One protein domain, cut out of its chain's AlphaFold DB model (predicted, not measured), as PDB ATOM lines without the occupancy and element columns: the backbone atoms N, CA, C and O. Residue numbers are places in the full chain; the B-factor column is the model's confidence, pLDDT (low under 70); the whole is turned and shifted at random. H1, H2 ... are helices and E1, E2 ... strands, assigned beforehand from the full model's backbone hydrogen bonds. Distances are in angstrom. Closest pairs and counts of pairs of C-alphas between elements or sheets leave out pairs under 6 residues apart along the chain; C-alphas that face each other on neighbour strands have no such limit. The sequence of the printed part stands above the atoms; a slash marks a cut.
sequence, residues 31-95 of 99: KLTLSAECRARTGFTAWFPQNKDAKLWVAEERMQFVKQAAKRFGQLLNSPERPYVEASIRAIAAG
ATOM      1  N   LYS A  31     198.999 165.871 178.271       91.50
ATOM      2  CA  LYS A  31     199.644 165.641 179.566       91.50
ATOM      3  C   LYS A  31     200.745 166.655 179.849       91.50
ATOM      4  O   LYS A  31     201.335 167.231 178.940       91.50
ATOM      5  N   LEU A  32     201.025 166.854 181.130       89.06
ATOM      6  CA  LEU A  32     202.155 167.622 181.635       89.06
ATOM      7  C   LEU A  32     203.006 166.696 182.491       89.06
ATOM      8  O   LEU A  32     202.543 166.204 183.517       89.06
ATOM      9  N   THR A  33     204.252 166.477 182.091       85.44
ATOM     10  CA  THR A  33     205.215 165.706 182.877       85.44
ATOM     11  C   THR A  33     206.281 166.638 183.416       85.44
ATOM     12  O   THR A  33     206.922 167.359 182.658       85.44
ATOM     13  N   LEU A  34     206.509 166.587 184.726       78.25
ATOM     14  CA  LEU A  34     207.693 167.191 185.316       78.25
ATOM     15  C   LEU A  34     208.865 166.211 185.191       78.25
ATOM     16  O   LEU A  34     208.858 165.157 185.824       78.25
ATOM     17  N   SER A  35     209.866 166.548 184.382       74.88
ATOM     18  CA  SER A  35     211.042 165.701 184.182       74.88
ATOM     19  C   SER A  35     212.323 166.528 184.131       74.88
ATOM     20  O   SER A  35     212.340 167.599 183.532       74.88
ATOM     21  N   ALA A  36     213.386 166.005 184.743       67.88
ATOM     22  CA  ALA A  36     214.767 166.461 184.558       67.88
ATOM     23  C   ALA A  36     215.565 165.495 183.655       67.88
ATOM     24  O   ALA A  36     216.779 165.599 183.548       67.88
ATOM     25  N   GLU A  37     214.878 164.533 183.034       67.38
ATOM     26  CA  GLU A  37     215.428 163.493 182.161       67.38
ATOM     27  C   GLU A  37     214.622 163.447 180.855       67.38
ATOM     28  O   GLU A  37     213.440 163.806 180.830       67.38
ATOM     29  N   CYS A  38     215.207 162.926 179.773       73.81
ATOM     30  CA  CYS A  38     214.507 162.762 178.492       73.81
ATOM     31  C   CYS A  38     213.328 161.772 178.551       73.81
ATOM     32  O   CYS A  38     212.530 161.706 177.617       73.81
ATOM     33  N   ARG A  39     213.195 160.994 179.637       78.75
ATOM     34  CA  ARG A  39     212.095 160.046 179.846       78.75
ATOM     35  C   ARG A  39     211.247 160.434 181.053       78.75
ATOM     36  O   ARG A  39     211.759 160.681 182.139       78.75
ATOM     37  N   ALA A  40     209.929 160.401 180.869       78.06
ATOM     38  CA  ALA A  40     208.966 160.593 181.943       78.06
ATOM     39  C   ALA A  40     209.120 159.518 183.033       78.06
ATOM     40  O   ALA A  40     209.044 158.319 182.747       78.06
ATOM     41  N   ARG A  41     209.281 159.949 184.287       78.00
ATOM     42  CA  ARG A  41     209.237 159.060 185.454       78.00
ATOM     43  C   ARG A  41     207.796 158.835 185.911       78.00
ATOM     44  O   ARG A  41     206.964 159.747 185.887       78.00
ATOM     45  N   THR A  42     207.504 157.621 186.372       80.56
ATOM     46  CA  THR A  42     206.189 157.263 186.918       80.56
ATOM     47  C   THR A  42     205.819 158.188 188.078       80.56
ATOM     48  O   THR A  42     206.632 158.457 188.958       80.56
ATOM     49  N   GLY A  43     204.580 158.683 188.078       79.31
ATOM     50  CA  GLY A  43     204.065 159.554 189.137       79.31
ATOM     51  C   GLY A  43     204.426 161.037 188.997       79.31
ATOM     52  O   GLY A  43     204.092 161.812 189.886       79.31
ATOM     53  N   PHE A  44     205.083 161.466 187.917       79.62
ATOM     54  CA  PHE A  44     205.388 162.885 187.656       79.62
ATOM     55  C   PHE A  44     204.546 163.506 186.539       79.62
ATOM     56  O   PHE A  44     204.733 164.671 186.187       79.62
ATOM     57  N   THR A  45     203.615 162.732 185.992       86.12
ATOM     58  CA  THR A  45     202.710 163.168 184.936       86.12
ATOM     59  C   THR A  45     201.365 163.558 185.537       86.12
ATOM     60  O   THR A  45     200.841 162.871 186.410       86.12
ATOM     61  N   ALA A  46     200.823 164.678 185.079       88.19
ATOM     62  CA  ALA A  46     199.430 165.063 185.230       88.19
ATOM     63  C   ALA A  46     198.768 164.976 183.854       88.19
ATOM     64  O   ALA A  46     199.374 165.350 182.849       88.19
ATOM     65  N   TRP A  47     197.527 164.507 183.805       89.44
ATOM     66  CA  TRP A  47     196.782 164.329 182.562       89.44
ATOM     67  C   TRP A  47     195.621 165.304 182.502       89.44
ATOM     68  O   TRP A  47     195.009 165.628 183.525       89.44
ATOM     69  N   PHE A  48     195.307 165.767 181.297       92.69
ATOM     70  CA  PHE A  48     194.014 166.379 181.058       92.69
ATOM     71  C   PHE A  48     192.927 165.304 181.264       92.69
ATOM     72  O   PHE A  48     193.191 164.127 181.004       92.69
ATOM     73  N   PRO A  49     191.733 165.645 181.783       91.50
ATOM     74  CA  PRO A  49     190.734 164.641 182.137       91.50
ATOM     75  C   PRO A  49     190.394 163.723 180.962       91.50
ATOM     76  O   PRO A  49     190.109 164.217 179.874       91.50
ATOM     77  N   GLN A  50     190.343 162.407 181.191       93.44
ATOM     78  CA  GLN A  50     189.862 161.427 180.210       93.44
ATOM     79  C   GLN A  50     188.334 161.457 180.106       93.44
ATOM     80  O   GLN A  50     187.628 160.530 180.488       93.44
ATOM     81  N   ASN A  51     187.818 162.586 179.631       94.75
ATOM     82  CA  ASN A  51     186.404 162.846 179.430       94.75
ATOM     83  C   ASN A  51     186.208 163.449 178.036       94.75
ATOM     84  O   ASN A  51     186.808 164.476 177.716       94.75
ATOM     85  N   LYS A  52     185.352 162.824 177.222       95.25
ATOM     86  CA  LYS A  52     185.055 163.250 175.847       95.25
ATOM     87  C   LYS A  52     184.488 164.672 175.748       95.25
ATOM     88  O   LYS A  52     184.609 165.296 174.702       95.25
ATOM     89  N   ASP A  53     183.868 165.163 176.822       95.75
ATOM     90  CA  ASP A  53     183.219 166.474 176.876       95.75
ATOM     91  C   ASP A  53     184.118 167.556 177.500       95.75
ATOM     92  O   ASP A  53     183.694 168.708 177.597       95.75
ATOM     93  N   ALA A  54     185.346 167.206 177.915       95.75
ATOM     94  CA  ALA A  54     186.306 168.162 178.461       95.75
ATOM     95  C   ALA A  54     186.844 169.104 177.371       95.75
ATOM     96  O   ALA A  54     187.079 168.711 176.228       95.75
ATOM     97  N   LYS A  55     187.067 170.369 177.722       95.69
ATOM     98  CA  LYS A  55     187.377 171.444 176.778       95.69
ATOM     99  C   LYS A  55     188.631 172.189 177.202       95.69
ATOM    100  O   LYS A  55     188.594 173.086 178.040       95.69
ATOM    101  N   LEU A  56     189.752 171.898 176.544       93.44
ATOM    102  CA  LEU A  56     191.035 172.559 176.832       93.44
ATOM    103  C   LEU A  56     190.996 174.090 176.626       93.44
ATOM    104  O   LEU A  56     191.770 174.840 177.229       93.44
ATOM    105  N   TRP A  57     190.115 174.584 175.755       94.94
ATOM    106  CA  TRP A  57     189.990 176.020 175.505       94.94
ATOM    107  C   TRP A  57     189.230 176.765 176.608       94.94
ATOM    108  O   TRP A  57     189.461 177.965 176.768       94.94
ATOM    109  N   VAL A  58     188.412 176.073 177.410       96.31
ATOM    110  CA  VAL A  58     187.742 176.650 178.585       96.31
ATOM    111  C   VAL A  58     188.791 176.898 179.666       96.31
ATOM    112  O   VAL A  58     189.522 175.993 180.076       96.31
ATOM    113  N   ALA A  59     188.915 178.154 180.096       94.69
ATOM    114  CA  ALA A  59     189.991 178.582 180.983       94.69
ATOM    115  C   ALA A  59     189.936 177.860 182.333       94.69
ATOM    116  O   ALA A  59     190.973 177.440 182.842       94.69
ATOM    117  N   GLU A  60     188.738 177.675 182.876       94.44
ATOM    118  CA  GLU A  60     188.495 177.003 184.146       94.44
ATOM    119  C   GLU A  60     188.935 175.537 184.083       94.44
ATOM    120  O   GLU A  60     189.681 175.086 184.953       94.44
ATOM    121  N   GLU A  61     188.551 174.816 183.028       93.56
ATOM    122  CA  GLU A  61     188.923 173.411 182.820       93.56
ATOM    123  C   GLU A  61     190.435 173.248 182.628       93.56
ATOM    124  O   GLU A  61     191.076 172.436 183.302       93.56
ATOM    125  N   ARG A  62     191.042 174.085 181.776       92.50
ATOM    126  CA  ARG A  62     192.499 174.109 181.585       92.50
ATOM    127  C   ARG A  62     193.232 174.424 182.884       92.50
ATOM    128  O   ARG A  62     194.270 173.831 183.168       92.50
ATOM    129  N   MET A  63     192.710 175.345 183.688       93.88
ATOM    130  CA  MET A  63     193.353 175.744 184.934       93.88
ATOM    131  C   MET A  63     193.314 174.629 185.984       93.88
ATOM    132  O   MET A  63     194.265 174.503 186.751       93.88
ATOM    133  N   GLN A  64     192.275 173.788 186.014       91.50
ATOM    134  CA  GLN A  64     192.266 172.603 186.884       91.50
ATOM    135  C   GLN A  64     193.409 171.645 186.537       91.50
ATOM    136  O   GLN A  64     194.116 171.180 187.428       91.50
ATOM    137  N   PHE A  65     193.634 171.401 185.247       90.44
ATOM    138  CA  PHE A  65     194.752 170.593 184.763       90.44
ATOM    139  C   PHE A  65     196.117 171.193 185.139       90.44
ATOM    140  O   PHE A  65     196.959 170.510 185.721       90.44
ATOM    141  N   VAL A  66     196.312 172.495 184.910       90.38
ATOM    142  CA  VAL A  66     197.553 173.199 185.283       90.38
ATOM    143  C   VAL A  66     197.793 173.150 186.796       90.38
ATOM    144  O   VAL A  66     198.912 172.896 187.244       90.38
ATOM    145  N   LYS A  67     196.747 173.338 187.607       92.75
ATOM    146  CA  LYS A  67     196.839 173.278 189.072       92.75
ATOM    147  C   LYS A  67     197.239 171.894 189.581       92.75
ATOM    148  O   LYS A  67     197.942 171.819 190.584       92.75
ATOM    149  N   GLN A  68     196.846 170.812 188.909       89.25
ATOM    150  CA  GLN A  68     197.296 169.462 189.268       89.25
ATOM    151  C   GLN A  68     198.808 169.308 189.073       89.25
ATOM    152  O   GLN A  68     199.498 168.845 189.984       89.25
ATOM    153  N   ALA A  69     199.338 169.776 187.940       86.81
ATOM    154  CA  ALA A  69     200.780 169.791 187.692       86.81
ATOM    155  C   ALA A  69     201.525 170.670 188.717       86.81
ATOM    156  O   ALA A  69     202.514 170.238 189.309       86.81
ATOM    157  N   ALA A  70     201.005 171.868 189.008       90.12
ATOM    158  CA  ALA A  70     201.581 172.766 190.010       90.12
ATOM    159  C   ALA A  70     201.565 172.158 191.423       90.12
ATOM    160  O   ALA A  70     202.549 172.253 192.155       90.12
ATOM    161  N   LYS A  71     200.478 171.472 191.804       90.75
ATOM    162  CA  LYS A  71     200.387 170.742 193.074       90.75
ATOM    163  C   LYS A  71     201.457 169.656 193.158       90.75
ATOM    164  O   LYS A  71     202.077 169.511 194.208       90.75
ATOM    165  N   ARG A  72     201.706 168.923 192.068       85.38
ATOM    166  CA  ARG A  72     202.753 167.895 192.028       85.38
ATOM    167  C   ARG A  72     204.147 168.495 192.211       85.38
ATOM    168  O   ARG A  72     204.926 167.973 193.004       85.38
ATOM    169  N   PHE A  73     204.433 169.613 191.550       86.94
ATOM    170  CA  PHE A  73     205.673 170.359 191.772       86.94
ATOM    171  C   PHE A  73     205.807 170.820 193.232       86.94
ATOM    172  O   PHE A  73     206.842 170.608 193.859       86.94
ATOM    173  N   GLY A  74     204.731 171.354 193.818       90.50
ATOM    174  CA  GLY A  74     204.695 171.735 195.230       90.50
ATOM    175  C   GLY A  74     204.956 170.566 196.185       90.50
ATOM    176  O   GLY A  74     205.673 170.732 197.165       90.50
ATOM    177  N   GLN A  75     204.439 169.368 195.896       88.88
ATOM    178  CA  GLN A  75     204.745 168.168 196.685       88.88
ATOM    179  C   GLN A  75     206.235 167.830 196.651       88.88
ATOM    180  O   GLN A  75     206.800 167.501 197.687       88.88
ATOM    181  N   LEU A  76     206.880 167.963 195.491       85.69
ATOM    182  CA  LEU A  76     208.306 167.667 195.347       85.69
ATOM    183  C   LEU A  76     209.184 168.637 196.134       85.69
ATOM    184  O   LEU A  76     210.129 168.222 196.799       85.69
ATOM    185  N   LEU A  77     208.817 169.918 196.143       89.38
ATOM    186  CA  LEU A  77     209.489 170.917 196.973       89.38
ATOM    187  C   LEU A  77     209.334 170.663 198.480       89.38
ATOM    188  O   LEU A  77     210.151 171.146 199.258       89.38
ATOM    189  N   ASN A  78     208.310 169.916 198.900       92.62
ATOM    190  CA  ASN A  78     208.045 169.574 200.302       92.62
ATOM    191  C   ASN A  78     208.416 168.121 200.647       92.62
ATOM    192  O   ASN A  78     207.957 167.583 201.652       92.62
ATOM    193  N   SER A  79     209.232 167.480 199.814       88.56
ATOM    194  CA  SER A  79     209.663 166.087 199.964       88.56
ATOM    195  C   SER A  79     211.194 165.991 200.056       88.56
ATOM    196  O   SER A  79     211.877 166.983 199.776       88.56
ATOM    197  N   PRO A  80     211.766 164.831 200.437       90.19
ATOM    198  CA  PRO A  80     213.217 164.605 200.417       90.19
ATOM    199  C   PRO A  80     213.885 164.881 199.059       90.19
ATOM    200  O   PRO A  80     215.098 165.056 198.992       90.19
ATOM    201  N   GLU A  81     213.105 164.956 197.982       85.12
ATOM    202  CA  GLU A  81     213.536 165.241 196.621       85.12
ATOM    203  C   GLU A  81     213.921 166.713 196.393       85.12
ATOM    204  O   GLU A  81     214.577 167.030 195.397       85.12
ATOM    205  N   ARG A  82     213.555 167.621 197.310       90.06
ATOM    206  CA  ARG A  82     213.799 169.067 197.195       90.06
ATOM    207  C   ARG A  82     215.236 169.437 196.783       90.06
ATOM    208  O   ARG A  82     215.361 170.255 195.871       90.06
ATOM    209  N   PRO A  83     216.317 168.866 197.359       90.75
ATOM    210  CA  PRO A  83     217.682 169.224 196.967       90.75
ATOM    211  C   PRO A  83     217.977 168.931 195.491       90.75
ATOM    212  O   PRO A  83     218.662 169.713 194.836       90.75
ATOM    213  N   TYR A  84     217.419 167.847 194.940       85.25
ATOM    214  CA  TYR A  84     217.576 167.499 193.525       85.25
ATOM    215  C   TYR A  84     216.794 168.449 192.616       85.25
ATOM    216  O   TYR A  84     217.280 168.823 191.547       85.25
ATOM    217  N   VAL A  85     215.604 168.882 193.050       85.38
ATOM    218  CA  VAL A  85     214.813 169.897 192.335       85.38
ATOM    219  C   VAL A  85     215.558 171.233 192.309       85.38
ATOM    220  O   VAL A  85     215.709 171.825 191.243       85.38
ATOM    221  N   GLU A  86     216.080 171.692 193.449       90.12
ATOM    222  CA  GLU A  86     216.862 172.932 193.530       90.12
ATOM    223  C   GLU A  86     218.144 172.860 192.690       90.12
ATOM    224  O   GLU A  86     218.457 173.810 191.970       90.12
ATOM    225  N   ALA A  87     218.862 171.732 192.732       88.00
ATOM    226  CA  ALA A  87     220.038 171.507 191.896       88.00
ATOM    227  C   ALA A  87     219.692 171.560 190.400       88.00
ATOM    228  O   ALA A  87     220.388 172.230 189.640       88.00
ATOM    229  N   SER A  88     218.583 170.932 189.993       83.94
ATOM    230  CA  SER A  88     218.108 170.954 188.602       83.94
ATOM    231  C   SER A  88     217.761 172.373 188.143       83.94
ATOM    232  O   SER A  88     218.171 172.788 187.064       83.94
ATOM    233  N   ILE A  89     217.066 173.159 188.976       86.50
ATOM    234  CA  ILE A  89     216.733 174.559 188.664       86.50
ATOM    235  C   ILE A  89     218.003 175.404 188.511       86.50
ATOM    236  O   ILE A  89     218.100 176.193 187.572       86.50
ATOM    237  N   ARG A  90     218.991 175.235 189.402       90.25
ATOM    238  CA  ARG A  90     220.279 175.946 189.313       90.25
ATOM    239  C   ARG A  90     221.057 175.566 188.055       90.25
ATOM    240  O   ARG A  90     221.609 176.455 187.416       90.25
ATOM    241  N   ALA A  91     221.079 174.283 187.692       86.19
ATOM    242  CA  ALA A  91     221.720 173.811 186.467       86.19
ATOM    243  C   ALA A  91     221.080 174.451 185.226       86.19
ATOM    244  O   ALA A  91     221.788 175.069 184.432       86.19
ATOM    245  N   ILE A  92     219.744 174.415 185.127       83.62
ATOM    246  CA  ILE A  92     218.989 175.035 184.027       83.62
ATOM    247  C   ILE A  92     219.274 176.539 183.950       83.62
ATOM    248  O   ILE A  92     219.549 177.060 182.871       83.62
ATOM    249  N   ALA A  93     219.256 177.242 185.088       86.75
ATOM    250  CA  ALA A  93     219.536 178.677 185.147       86.75
ATOM    251  C   ALA A  93     220.967 179.033 184.702       86.75
ATOM    252  O   ALA A  93     221.189 180.115 184.166       86.75
ATOM    253  N   ALA A  94     221.927 178.123 184.887       90.50
ATOM    254  CA  ALA A  94     223.303 178.268 184.416       90.50
ATOM    255  C   ALA A  94     223.488 177.894 182.928       90.50
ATOM    256  O   ALA A  94     224.617 177.868 182.443       90.50
ATOM    257  N   GLY A  95     222.408 177.584 182.203       83.19
ATOM    258  CA  GLY A  95     222.456 177.118 180.813       83.19
ATOM    259  C   GLY A  95     222.742 175.618 180.666       83.19
ATOM    260  O   GLY A  95     222.822 175.121 179.546       83.19
TER     261      GLY A  95
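Overview. This is residues 31 to 95 of the 99 residues of an uncharacterized protein of Massilia sp. LPB0304 (UniProt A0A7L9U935). A tiny two-strand hairpin, E1 and E2, packs alongside residues 65 to 72 of one long helix, H1, and at the end of H1 the shorter helix H2 turns off sharply, so that the two helices make an L. A long loop between the strands reaches out toward the H2 end, and another loop leads from E2 round to the start of H1. The printed part has 65 residues, with two named strands and two named helices in the order E1, E2, H1, H2; the sheet, E1 - E2, is antiparallel and the class is mostly helix. The whole is loose, with a radius of gyration of the C-alphas of 14.0 A, and elongated, spanning 40 by 24 by 21 A.

Along the chain. Start at C-alpha 31, at (199.644, 165.641, 179.566), where E1 begins; it holds residues 31 to 33. Its partner E2 holds residues 45 to 47, and each strand is 6.5 A from first to last C-alpha. Then find C-alpha 59 at (189.991, 178.582, 180.983), from which H1, residues 59 to 77, runs 26.4 A. Last comes H2, residues 82 to 93, 16.4 A long, ending at C-alpha 93 at (219.536, 178.677, 185.147).

Arrangement. Look first at the hairpin of E1 and E2, antiparallel with 166 degrees between their directions. C-alphas 33 and 45 face each other at 4.1 A, and across the pair N 32 and O 46 are within hydrogen-bond range at 2.8 A, as are N 46 and O 32 at 2.8 A. From there look to H1: its closest C-alphas to E2 are those of Ala 69 and Ala 46, 5.5 A apart, and to E1 those of Ala 69 and Leu 32, 6.6 A apart. At its far end H1 touches H2 only at the corner by their link, and only just, with 3 pairs of C-alphas within 8 A; the closest are those of Leu 76 and Arg 82, at 6.0 A. These two helices run opposite ways at a steep tilt of 67 degrees, only just short of about perpendicular. H2 is apart from E1 and from E2. In H1 and H2 every O i to N i+4 pair is within hydrogen-bond range.

Size, cuts and confidence. The two C-alphas farthest apart are those of Asp 53 and Ala 94, at 42.5 A. The printed part, residues 31 to 95, has no cut. The links E1 to E2 and E2 to H1 are long, with 11 residues each, while H1 to H2 is tight, with 4. In the B-factor column you will find a mean pLDDT of the printed part of 87.7, with residues 36 to 37 under 70.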